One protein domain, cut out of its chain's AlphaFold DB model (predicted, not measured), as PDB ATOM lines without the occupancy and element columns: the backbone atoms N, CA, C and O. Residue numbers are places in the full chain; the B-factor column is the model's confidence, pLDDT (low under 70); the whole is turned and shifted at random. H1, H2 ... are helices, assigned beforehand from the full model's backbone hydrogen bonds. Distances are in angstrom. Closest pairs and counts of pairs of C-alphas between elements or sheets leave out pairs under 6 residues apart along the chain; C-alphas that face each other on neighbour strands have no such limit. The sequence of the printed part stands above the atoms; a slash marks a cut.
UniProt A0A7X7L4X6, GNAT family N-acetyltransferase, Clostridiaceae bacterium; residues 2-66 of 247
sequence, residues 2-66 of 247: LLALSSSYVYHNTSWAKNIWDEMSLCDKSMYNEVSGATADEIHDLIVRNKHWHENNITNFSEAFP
ATOM      1  N   LEU A   2     156.942 138.070 270.933       70.38
ATOM      2  CA  LEU A   2     155.768 138.854 270.489       70.38
ATOM      3  C   LEU A   2     155.931 140.388 270.607       70.38
ATOM      4  O   LEU A   2     155.618 141.115 269.667       70.38
ATOM      5  N   LEU A   3     156.487 140.875 271.723       66.25
ATOM      6  CA  LEU A   3     156.796 142.302 271.930       66.25
ATOM      7  C   LEU A   3     157.848 142.835 270.942       66.25
ATOM      8  O   LEU A   3     157.712 143.947 270.447       66.25
ATOM      9  N   ALA A   4     158.863 142.030 270.612       76.00
ATOM     10  CA  ALA A   4     159.911 142.418 269.666       76.00
ATOM     11  C   ALA A   4     159.378 142.519 268.227       76.00
ATOM     12  O   ALA A   4     159.713 143.465 267.520       76.00
ATOM     13  N   LEU A   5     158.501 141.589 267.826       80.19
ATOM     14  CA  LEU A   5     157.816 141.618 266.527       80.19
ATOM     15  C   LEU A   5     156.882 142.829 266.417       80.19
ATOM     16  O   LEU A   5     156.905 143.543 265.421       80.19
ATOM     17  N   SER A   6     156.116 143.114 267.474       79.06
ATOM     18  CA  SER A   6     155.215 144.275 267.511       79.06
ATOM     19  C   SER A   6     155.998 145.593 267.466       79.06
ATOM     20  O   SER A   6     155.667 146.473 266.683       79.06
ATOM     21  N   SER A   7     157.087 145.710 268.237       80.50
ATOM     22  CA  SER A   7     157.977 146.884 268.218       80.50
ATOM     23  C   SER A   7     158.649 147.083 266.854       80.50
ATOM     24  O   SER A   7     158.691 148.201 266.351       80.50
ATOM     25  N   SER A   8     159.121 146.003 266.218       84.19
ATOM     26  CA  SER A   8     159.687 146.039 264.858       84.19
ATOM     27  C   SER A   8     158.641 146.459 263.821       84.19
ATOM     28  O   SER A   8     158.927 147.322 262.995       84.19
ATOM     29  N   TYR A   9     157.413 145.933 263.899       85.06
ATOM     30  CA  TYR A   9     156.314 146.357 263.028       85.06
ATOM     31  C   TYR A   9     156.046 147.863 263.159       85.06
ATOM     32  O   TYR A   9     156.031 148.569 262.152       85.06
ATOM     33  N   VAL A  10     155.903 148.377 264.386       84.12
ATOM     34  CA  VAL A  10     155.662 149.808 264.642       84.12
ATOM     35  C   VAL A  10     156.830 150.672 264.146       84.12
ATOM     36  O   VAL A  10     156.585 151.691 263.500       84.12
ATOM     37  N   TYR A  11     158.080 150.254 264.383       86.75
ATOM     38  CA  TYR A  11     159.289 150.954 263.924       86.75
ATOM     39  C   TYR A  11     159.302 151.170 262.404       86.75
ATOM     40  O   TYR A  11     159.646 152.252 261.934       86.75
ATOM     41  N   HIS A  12     158.914 150.152 261.630       87.19
ATOM     42  CA  HIS A  12     158.955 150.210 260.165       87.19
ATOM     43  C   HIS A  12     157.711 150.842 259.533       87.19
ATOM     44  O   HIS A  12     157.807 151.385 258.435       87.19
ATOM     45  N   ASN A  13     156.558 150.801 260.207       85.56
ATOM     46  CA  ASN A  13     155.278 151.238 259.634       85.56
ATOM     47  C   ASN A  13     154.768 152.577 260.188       85.56
ATOM     48  O   ASN A  13     153.777 153.105 259.687       85.56
ATOM     49  N   THR A  14     155.433 153.167 261.187       80.75
ATOM     50  CA  THR A  14     155.070 154.489 261.719       80.75
ATOM     51  C   THR A  14     156.289 155.406 261.815       80.75
ATOM     52  O   THR A  14     157.311 155.066 262.410       80.75
ATOM     53  N   SER A  15     156.187 156.605 261.236       79.19
ATOM     54  CA  SER A  15     157.297 157.569 261.192       79.19
ATOM     55  C   SER A  15     157.702 158.074 262.578       79.19
ATOM     56  O   SER A  15     158.887 158.243 262.853       79.19
ATOM     57  N   TRP A  16     156.732 158.272 263.474       80.19
ATOM     58  CA  TRP A  16     156.993 158.752 264.828       80.19
ATOM     59  C   TRP A  16     157.808 157.751 265.655       80.19
ATOM     60  O   TRP A  16     158.690 158.165 266.401       80.19
ATOM     61  N   ALA A  17     157.570 156.444 265.514       84.12
ATOM     62  CA  ALA A  17     158.272 155.451 266.319       84.12
ATOM     63  C   ALA A  17     159.742 155.353 265.923       84.12
ATOM     64  O   ALA A  17     160.608 155.307 266.794       84.12
ATOM     65  N   LYS A  18     160.029 155.396 264.618       84.88
ATOM     66  CA  LYS A  18     161.401 155.487 264.118       84.88
ATOM     67  C   LYS A  18     162.119 156.720 264.671       84.88
ATOM     68  O   LYS A  18     163.209 156.582 265.219       84.88
ATOM     69  N   ASN A  19     161.468 157.886 264.617       82.12
ATOM     70  CA  ASN A  19     162.026 159.129 265.154       82.12
ATOM     71  C   ASN A  19     162.320 159.034 266.660       82.12
ATOM     72  O   ASN A  19     163.377 159.474 267.094       82.12
ATOM     73  N   ILE A  20     161.438 158.413 267.453       84.06
ATOM     74  CA  ILE A  20     161.676 158.200 268.890       84.06
ATOM     75  C   ILE A  20     162.931 157.355 269.120       84.06
ATOM     76  O   ILE A  20     163.766 157.713 269.945       84.06
ATOM     77  N   TRP A  21     163.096 156.246 268.395       88.19
ATOM     78  CA  TRP A  21     164.297 155.414 268.522       88.19
ATOM     79  C   TRP A  21     165.567 156.162 268.108       88.19
ATOM     80  O   TRP A  21     166.611 155.991 268.742       88.19
ATOM     81  N   ASP A  22     165.481 157.018 267.086       88.44
ATOM     82  CA  ASP A  22     166.578 157.892 266.679       88.44
ATOM     83  C   ASP A  22     166.954 158.878 267.790       88.44
ATOM     84  O   ASP A  22     168.114 158.910 268.205       88.44
ATOM     85  N   GLU A  23     165.978 159.601 268.336       86.75
ATOM     86  CA  GLU A  23     166.173 160.548 269.439       86.75
ATOM     87  C   GLU A  23     166.723 159.864 270.695       86.75
ATOM     88  O   GLU A  23     167.705 160.328 271.272       86.75
ATOM     89  N   MET A  24     166.157 158.720 271.092       85.75
ATOM     90  CA  MET A  24     166.616 157.951 272.252       85.75
ATOM     91  C   MET A  24     168.068 157.485 272.096       85.75
ATOM     92  O   MET A  24     168.823 157.521 273.067       85.75
ATOM     93  N   SER A  25     168.477 157.077 270.887       88.00
ATOM     94  CA  SER A  25     169.858 156.648 270.611       88.00
ATOM     95  C   SER A  25     170.881 157.787 270.665       88.00
ATOM     96  O   SER A  25     172.059 157.538 270.901       88.00
ATOM     97  N   LEU A  26     170.431 159.027 270.465       88.50
ATOM     98  CA  LEU A  26     171.254 160.240 270.518       88.50
ATOM     99  C   LEU A  26     171.141 160.971 271.865       88.50
ATOM    100  O   LEU A  26     171.814 161.977 272.078       88.50
ATOM    101  N   CYS A  27     170.275 160.491 272.760       86.31
ATOM    102  CA  CYS A  27     169.993 161.117 274.041       86.31
ATOM    103  C   CYS A  27     171.208 161.036 274.979       86.31
ATOM    104  O   CYS A  27     171.839 159.983 275.107       86.31
ATOM    105  N   ASP A  28     171.508 162.147 275.656       85.44
ATOM    106  CA  ASP A  28     172.566 162.208 276.662       85.44
ATOM    107  C   ASP A  28     172.219 161.312 277.861       85.44
ATOM    108  O   ASP A  28     171.114 161.370 278.403       85.44
ATOM    109  N   LYS A  29     173.179 160.494 278.300       85.62
ATOM    110  CA  LYS A  29     172.993 159.519 279.385       85.62
ATOM    111  C   LYS A  29     172.624 160.171 280.721       85.62
ATOM    112  O   LYS A  29     171.992 159.525 281.551       85.62
ATOM    113  N   SER A  30     172.975 161.442 280.929       82.00
ATOM    114  CA  SER A  30     172.580 162.222 282.111       82.00
ATOM    115  C   SER A  30     171.070 162.467 282.209       82.00
ATOM    116  O   SER A  30     170.576 162.805 283.282       82.00
ATOM    117  N   MET A  31     170.329 162.259 281.116       78.44
ATOM    118  CA  MET A  31     168.869 162.356 281.073       78.44
ATOM    119  C   MET A  31     168.170 161.064 281.509       78.44
ATOM    120  O   MET A  31     166.941 161.034 281.606       78.44
ATOM    121  N   TYR A  32     168.914 159.977 281.731       81.50
ATOM    122  CA  TYR A  32     168.328 158.712 282.155       81.50
ATOM    123  C   TYR A  32     168.015 158.754 283.645       81.50
ATOM    124  O   TYR A  32     168.862 159.082 284.472       81.50
ATOM    125  N   ASN A  33     166.782 158.390 283.991       77.44
ATOM    126  CA  ASN A  33     166.400 158.213 285.385       77.44
ATOM    127  C   ASN A  33     167.163 157.030 285.999       77.44
ATOM    128  O   ASN A  33     167.491 156.069 285.300       77.44
ATOM    129  N   GLU A  34     167.386 157.068 287.314       83.88
ATOM    130  CA  GLU A  34     167.962 155.934 288.037       83.88
ATOM    131  C   GLU A  34     167.065 154.697 287.898       83.88
ATOM    132  O   GLU A  34     165.908 154.685 288.330       83.88
ATOM    133  N   VAL A  35     167.612 153.638 287.301       84.25
ATOM    134  CA  VAL A  35     166.967 152.326 287.223       84.25
ATOM    135  C   VAL A  35     167.701 151.394 288.172       84.25
ATOM    136  O   VAL A  35     168.885 151.112 288.005       84.25
ATOM    137  N   SER A  36     166.999 150.906 289.195       89.25
ATOM    138  CA  SER A  36     167.593 149.984 290.162       89.25
ATOM    139  C   SER A  36     168.144 148.739 289.455       89.25
ATOM    140  O   SER A  36     167.409 148.044 288.755       89.25
ATOM    141  N   GLY A  37     169.440 148.472 289.639       90.12
ATOM    142  CA  GLY A  37     170.117 147.315 289.050       90.12
ATOM    143  C   GLY A  37     170.612 147.496 287.610       90.12
ATOM    144  O   GLY A  37     171.027 146.504 287.018       90.12
ATOM    145  N   ALA A  38     170.591 148.713 287.056       89.38
ATOM    146  CA  ALA A  38     171.189 149.018 285.757       89.38
ATOM    147  C   ALA A  38     171.879 150.388 285.773       89.38
ATOM    148  O   ALA A  38     171.357 151.374 286.292       89.38
ATOM    149  N   THR A  39     173.063 150.460 285.180       91.19
ATOM    150  CA  THR A  39     173.790 151.711 284.957       91.19
ATOM    151  C   THR A  39     173.226 152.471 283.754       91.19
ATOM    152  O   THR A  39     172.620 151.888 282.853       91.19
ATOM    153  N   ALA A  40     173.459 153.786 283.698       88.19
ATOM    154  CA  ALA A  40     173.069 154.599 282.543       88.19
ATOM    155  C   ALA A  40     173.728 154.115 281.235       88.19
ATOM    156  O   ALA A  40     173.113 154.182 280.171       88.19
ATOM    157  N   ASP A  41     174.947 153.572 281.318       89.56
ATOM    158  CA  ASP A  41     175.646 152.963 280.185       89.56
ATOM    159  C   ASP A  41     174.952 151.684 279.700       89.56
ATOM    160  O   ASP A  41     174.709 151.542 278.506       89.56
ATOM    161  N   GLU A  42     174.545 150.791 280.607       89.94
ATOM    162  CA  GLU A  42     173.815 149.567 280.246       89.94
ATOM    163  C   GLU A  42     172.456 149.867 279.600       89.94
ATOM    164  O   GLU A  42     172.040 149.174 278.666       89.94
ATOM    165  N   ILE A  43     171.776 150.923 280.062       88.50
ATOM    166  CA  ILE A  43     170.530 151.411 279.462       88.50
ATOM    167  C   ILE A  43     170.803 151.974 278.063       88.50
ATOM    168  O   ILE A  43     170.094 151.620 277.118       88.50
ATOM    169  N   HIS A  44     171.841 152.801 277.906       90.44
ATOM    170  CA  HIS A  44     172.227 153.349 276.603       90.44
ATOM    171  C   HIS A  44     172.531 152.233 275.598       90.44
ATOM    172  O   HIS A  44     171.984 152.204 274.496       90.44
ATOM    173  N   ASP A  45     173.351 151.264 276.006       91.44
ATOM    174  CA  ASP A  45     173.749 150.132 275.177       91.44
ATOM    175  C   ASP A  45     172.550 149.262 274.797       91.44
ATOM    176  O   ASP A  45     172.500 148.699 273.702       91.44
ATOM    177  N   LEU A  46     171.558 149.123 275.681       90.06
ATOM    178  CA  LEU A  46     170.304 148.453 275.350       90.06
ATOM    179  C   LEU A  46     169.528 149.219 274.269       90.06
ATOM    180  O   LEU A  46     169.046 148.592 273.323       90.06
ATOM    181  N   ILE A  47     169.407 150.544 274.384       89.06
ATOM    182  CA  ILE A  47     168.693 151.390 273.417       89.06
ATOM    183  C   ILE A  47     169.361 151.309 272.042       89.06
ATOM    184  O   ILE A  47     168.696 150.987 271.055       89.06
ATOM    185  N   VAL A  48     170.678 151.531 271.981       91.00
ATOM    186  CA  VAL A  48     171.450 151.502 270.729       91.00
ATOM    187  C   VAL A  48     171.366 150.124 270.071       91.00
ATOM    188  O   VAL A  48     171.107 150.032 268.870       91.00
ATOM    189  N   ARG A  49     171.499 149.038 270.846       90.00
ATOM    190  CA  ARG A  49     171.372 147.673 270.309       90.00
ATOM    191  C   ARG A  49     169.972 147.371 269.785       90.00
ATOM    192  O   ARG A  49     169.864 146.731 268.744       90.00
ATOM    193  N   ASN A  50     168.914 147.818 270.460       88.06
ATOM    194  CA  ASN A  50     167.545 147.603 269.979       88.06
ATOM    195  C   ASN A  50     167.248 148.407 268.713       88.06
ATOM    196  O   ASN A  50     166.673 147.850 267.782       88.06
ATOM    197  N   LYS A  51     167.697 149.668 268.624       89.56
ATOM    198  CA  LYS A  51     167.600 150.449 267.382       89.56
ATOM    199  C   LYS A  51     168.320 149.741 266.236       89.56
ATOM    200  O   LYS A  51     167.714 149.504 265.195       89.56
ATOM    201  N   HIS A  52     169.573 149.340 266.450       89.88
ATOM    202  CA  HIS A  52     170.340 148.611 265.444       89.88
ATOM    203  C   HIS A  52     169.649 147.300 265.046       89.88
ATOM    204  O   HIS A  52     169.597 146.946 263.870       89.88
ATOM    205  N   TRP A  53     169.064 146.581 266.006       88.75
ATOM    206  CA  TRP A  53     168.277 145.391 265.710       88.75
ATOM    207  C   TRP A  53     167.057 145.722 264.838       88.75
ATOM    208  O   TRP A  53     166.845 145.039 263.841       88.75
ATOM    209  N   HIS A  54     166.302 146.781 265.141       88.25
ATOM    210  CA  HIS A  54     165.161 147.218 264.332       88.25
ATOM    211  C   HIS A  54     165.557 147.620 262.904       88.25
ATOM    212  O   HIS A  54     164.899 147.189 261.961       88.25
ATOM    213  N   GLU A  55     166.652 148.363 262.726       87.81
ATOM    214  CA  GLU A  55     167.171 148.767 261.408       87.81
ATOM    215  C   GLU A  55     167.524 147.570 260.519       87.81
ATOM    216  O   GLU A  55     167.290 147.602 259.313       87.81
ATOM    217  N   ASN A  56     168.066 146.506 261.118       87.31
ATOM    218  CA  ASN A  56     168.562 145.337 260.391       87.31
ATOM    219  C   ASN A  56     167.564 144.173 260.323       87.31
ATOM    220  O   ASN A  56     167.815 143.195 259.621       87.31
ATOM    221  N   ASN A  57     166.443 144.249 261.045       81.12
ATOM    222  CA  ASN A  57     165.439 143.190 261.084       81.12
ATOM    223  C   ASN A  57     164.066 143.762 260.729       81.12
ATOM    224  O   ASN A  57     163.374 144.363 261.557       81.12
ATOM    225  N   ILE A  58     163.654 143.515 259.488       78.44
ATOM    226  CA  ILE A  58     162.265 143.663 259.060       78.44
ATOM    227  C   ILE A  58     161.583 142.339 259.377       78.44
ATOM    228  O   ILE A  58     161.847 141.319 258.739       78.44
ATOM    229  N   THR A  59     160.759 142.339 260.417       74.38
ATOM    230  CA  THR A  59     160.064 141.132 260.868       74.38
ATOM    231  C   THR A  59     158.604 141.148 260.430       74.38
ATOM    232  O   THR A  59     158.009 142.211 260.254       74.38
ATOM    233  N   ASN A  60     158.022 139.962 260.238       72.69
ATOM    234  CA  ASN A  60     156.583 139.837 260.019       72.69
ATOM    235  C   ASN A  60     155.813 140.217 261.292       72.69
ATOM    236  O   ASN A  60     156.343 140.157 262.404       72.69
ATOM    237  N   PHE A  61     154.544 140.585 261.125       70.12
ATOM    238  CA  PHE A  61     153.679 140.939 262.243       70.12
ATOM    239  C   PHE A  61     153.455 139.761 263.200       70.12
ATOM    240  O   PHE A  61     153.551 138.588 262.840       70.12
ATOM    241  N   SER A  62     153.141 140.091 264.449       79.75
ATOM    242  CA  SER A  62     152.779 139.110 265.466       79.75
ATOM    243  C   SER A  62     151.355 138.611 265.221       79.75
ATOM    244  O   SER A  62     150.431 139.415 265.180       79.75
ATOM    245  N   GLU A  63     151.136 137.299 265.145       77.69
ATOM    246  CA  GLU A  63     149.768 136.750 265.091       77.69
ATOM    247  C   GLU A  63     148.958 137.088 266.356       77.69
ATOM    248  O   GLU A  63     147.750 137.285 266.286       77.69
ATOM    249  N   ALA A  64     149.625 137.229 267.508       79.19
ATOM    250  CA  ALA A  64     148.985 137.644 268.758       79.19
ATOM    251  C   ALA A  64     148.734 139.163 268.847       79.19
ATOM    252  O   ALA A  64     147.925 139.604 269.656       79.19
ATOM    253  N   PHE A  65     149.441 139.961 268.040       76.31
ATOM    254  CA  PHE A  65     149.307 141.421 267.968       76.31
ATOM    255  C   PHE A  65     149.301 141.831 266.489       76.31
ATOM    256  O   PHE A  65     150.319 142.311 265.981       76.31
ATOM    257  N   PRO A  66     148.202 141.556 265.764       84.00
ATOM    258  CA  PRO A  66     148.143 141.810 264.334       84.00
ATOM    259  C   PRO A  66     148.242 143.316 264.032       84.00
ATOM    260  O   PRO A  66     147.925 144.133 264.900       84.00
TER     261      PRO A  66
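This is residues 2 to 66 of the 247 residues of the protein "GNAT family N-acetyltransferase" of Clostridiaceae bacterium (UniProt A0A7X7L4X6). The longest helix, H3, makes a hairpin with H2, steeply tilted and joined at one end by a long loop; at the other end H1 makes a corner with H2, and residues 57 to 66 trail past H1. The printed part has 65 residues with three named helices, in the order H1, H2, H3, and no named strand: all helix. It is only just loose, close to compact, with a radius of gyration of the C-alphas of 13.1 A, and elongated, spanning 36 by 23 by 17 A.

H3, residues 40 to 56, runs 24.4 A to C-alpha 56 at (168.562, 145.337, 260.391). H2 is residues 15 to 26, 17.0 A. H1, residues 2 to 13, 16.5 A, begins at C-alpha 2 (155.768, 138.854, 270.489).

H3, with residues 44 to 51 alone, touches residues 21 to 25 of H2; the closest C-alphas, of Val 48 and Ser 25, are 5.4 A apart. This helical hairpin runs opposite ways at a steep tilt of 40 degrees. H1 and H2 touch only at the corner, about perpendicular at 74 degrees, the closest C-alphas, of Tyr 11 and Lys 18, 5.0 A apart. H1 and H3 are close but not clearly touching, the closest C-alphas, of Ser 8 and His 54, 5.6 A apart. In H1, H2 and H3 every O i to N i+4 pair is within hydrogen-bond range.

The C-alphas farthest apart, of Ser 30 and Glu 63, are 38.2 A apart. The printed part has no cut. The link from H2 to H3 is long, 13 residues. Of the printed part, Leu 3 alone has pLDDT under 70.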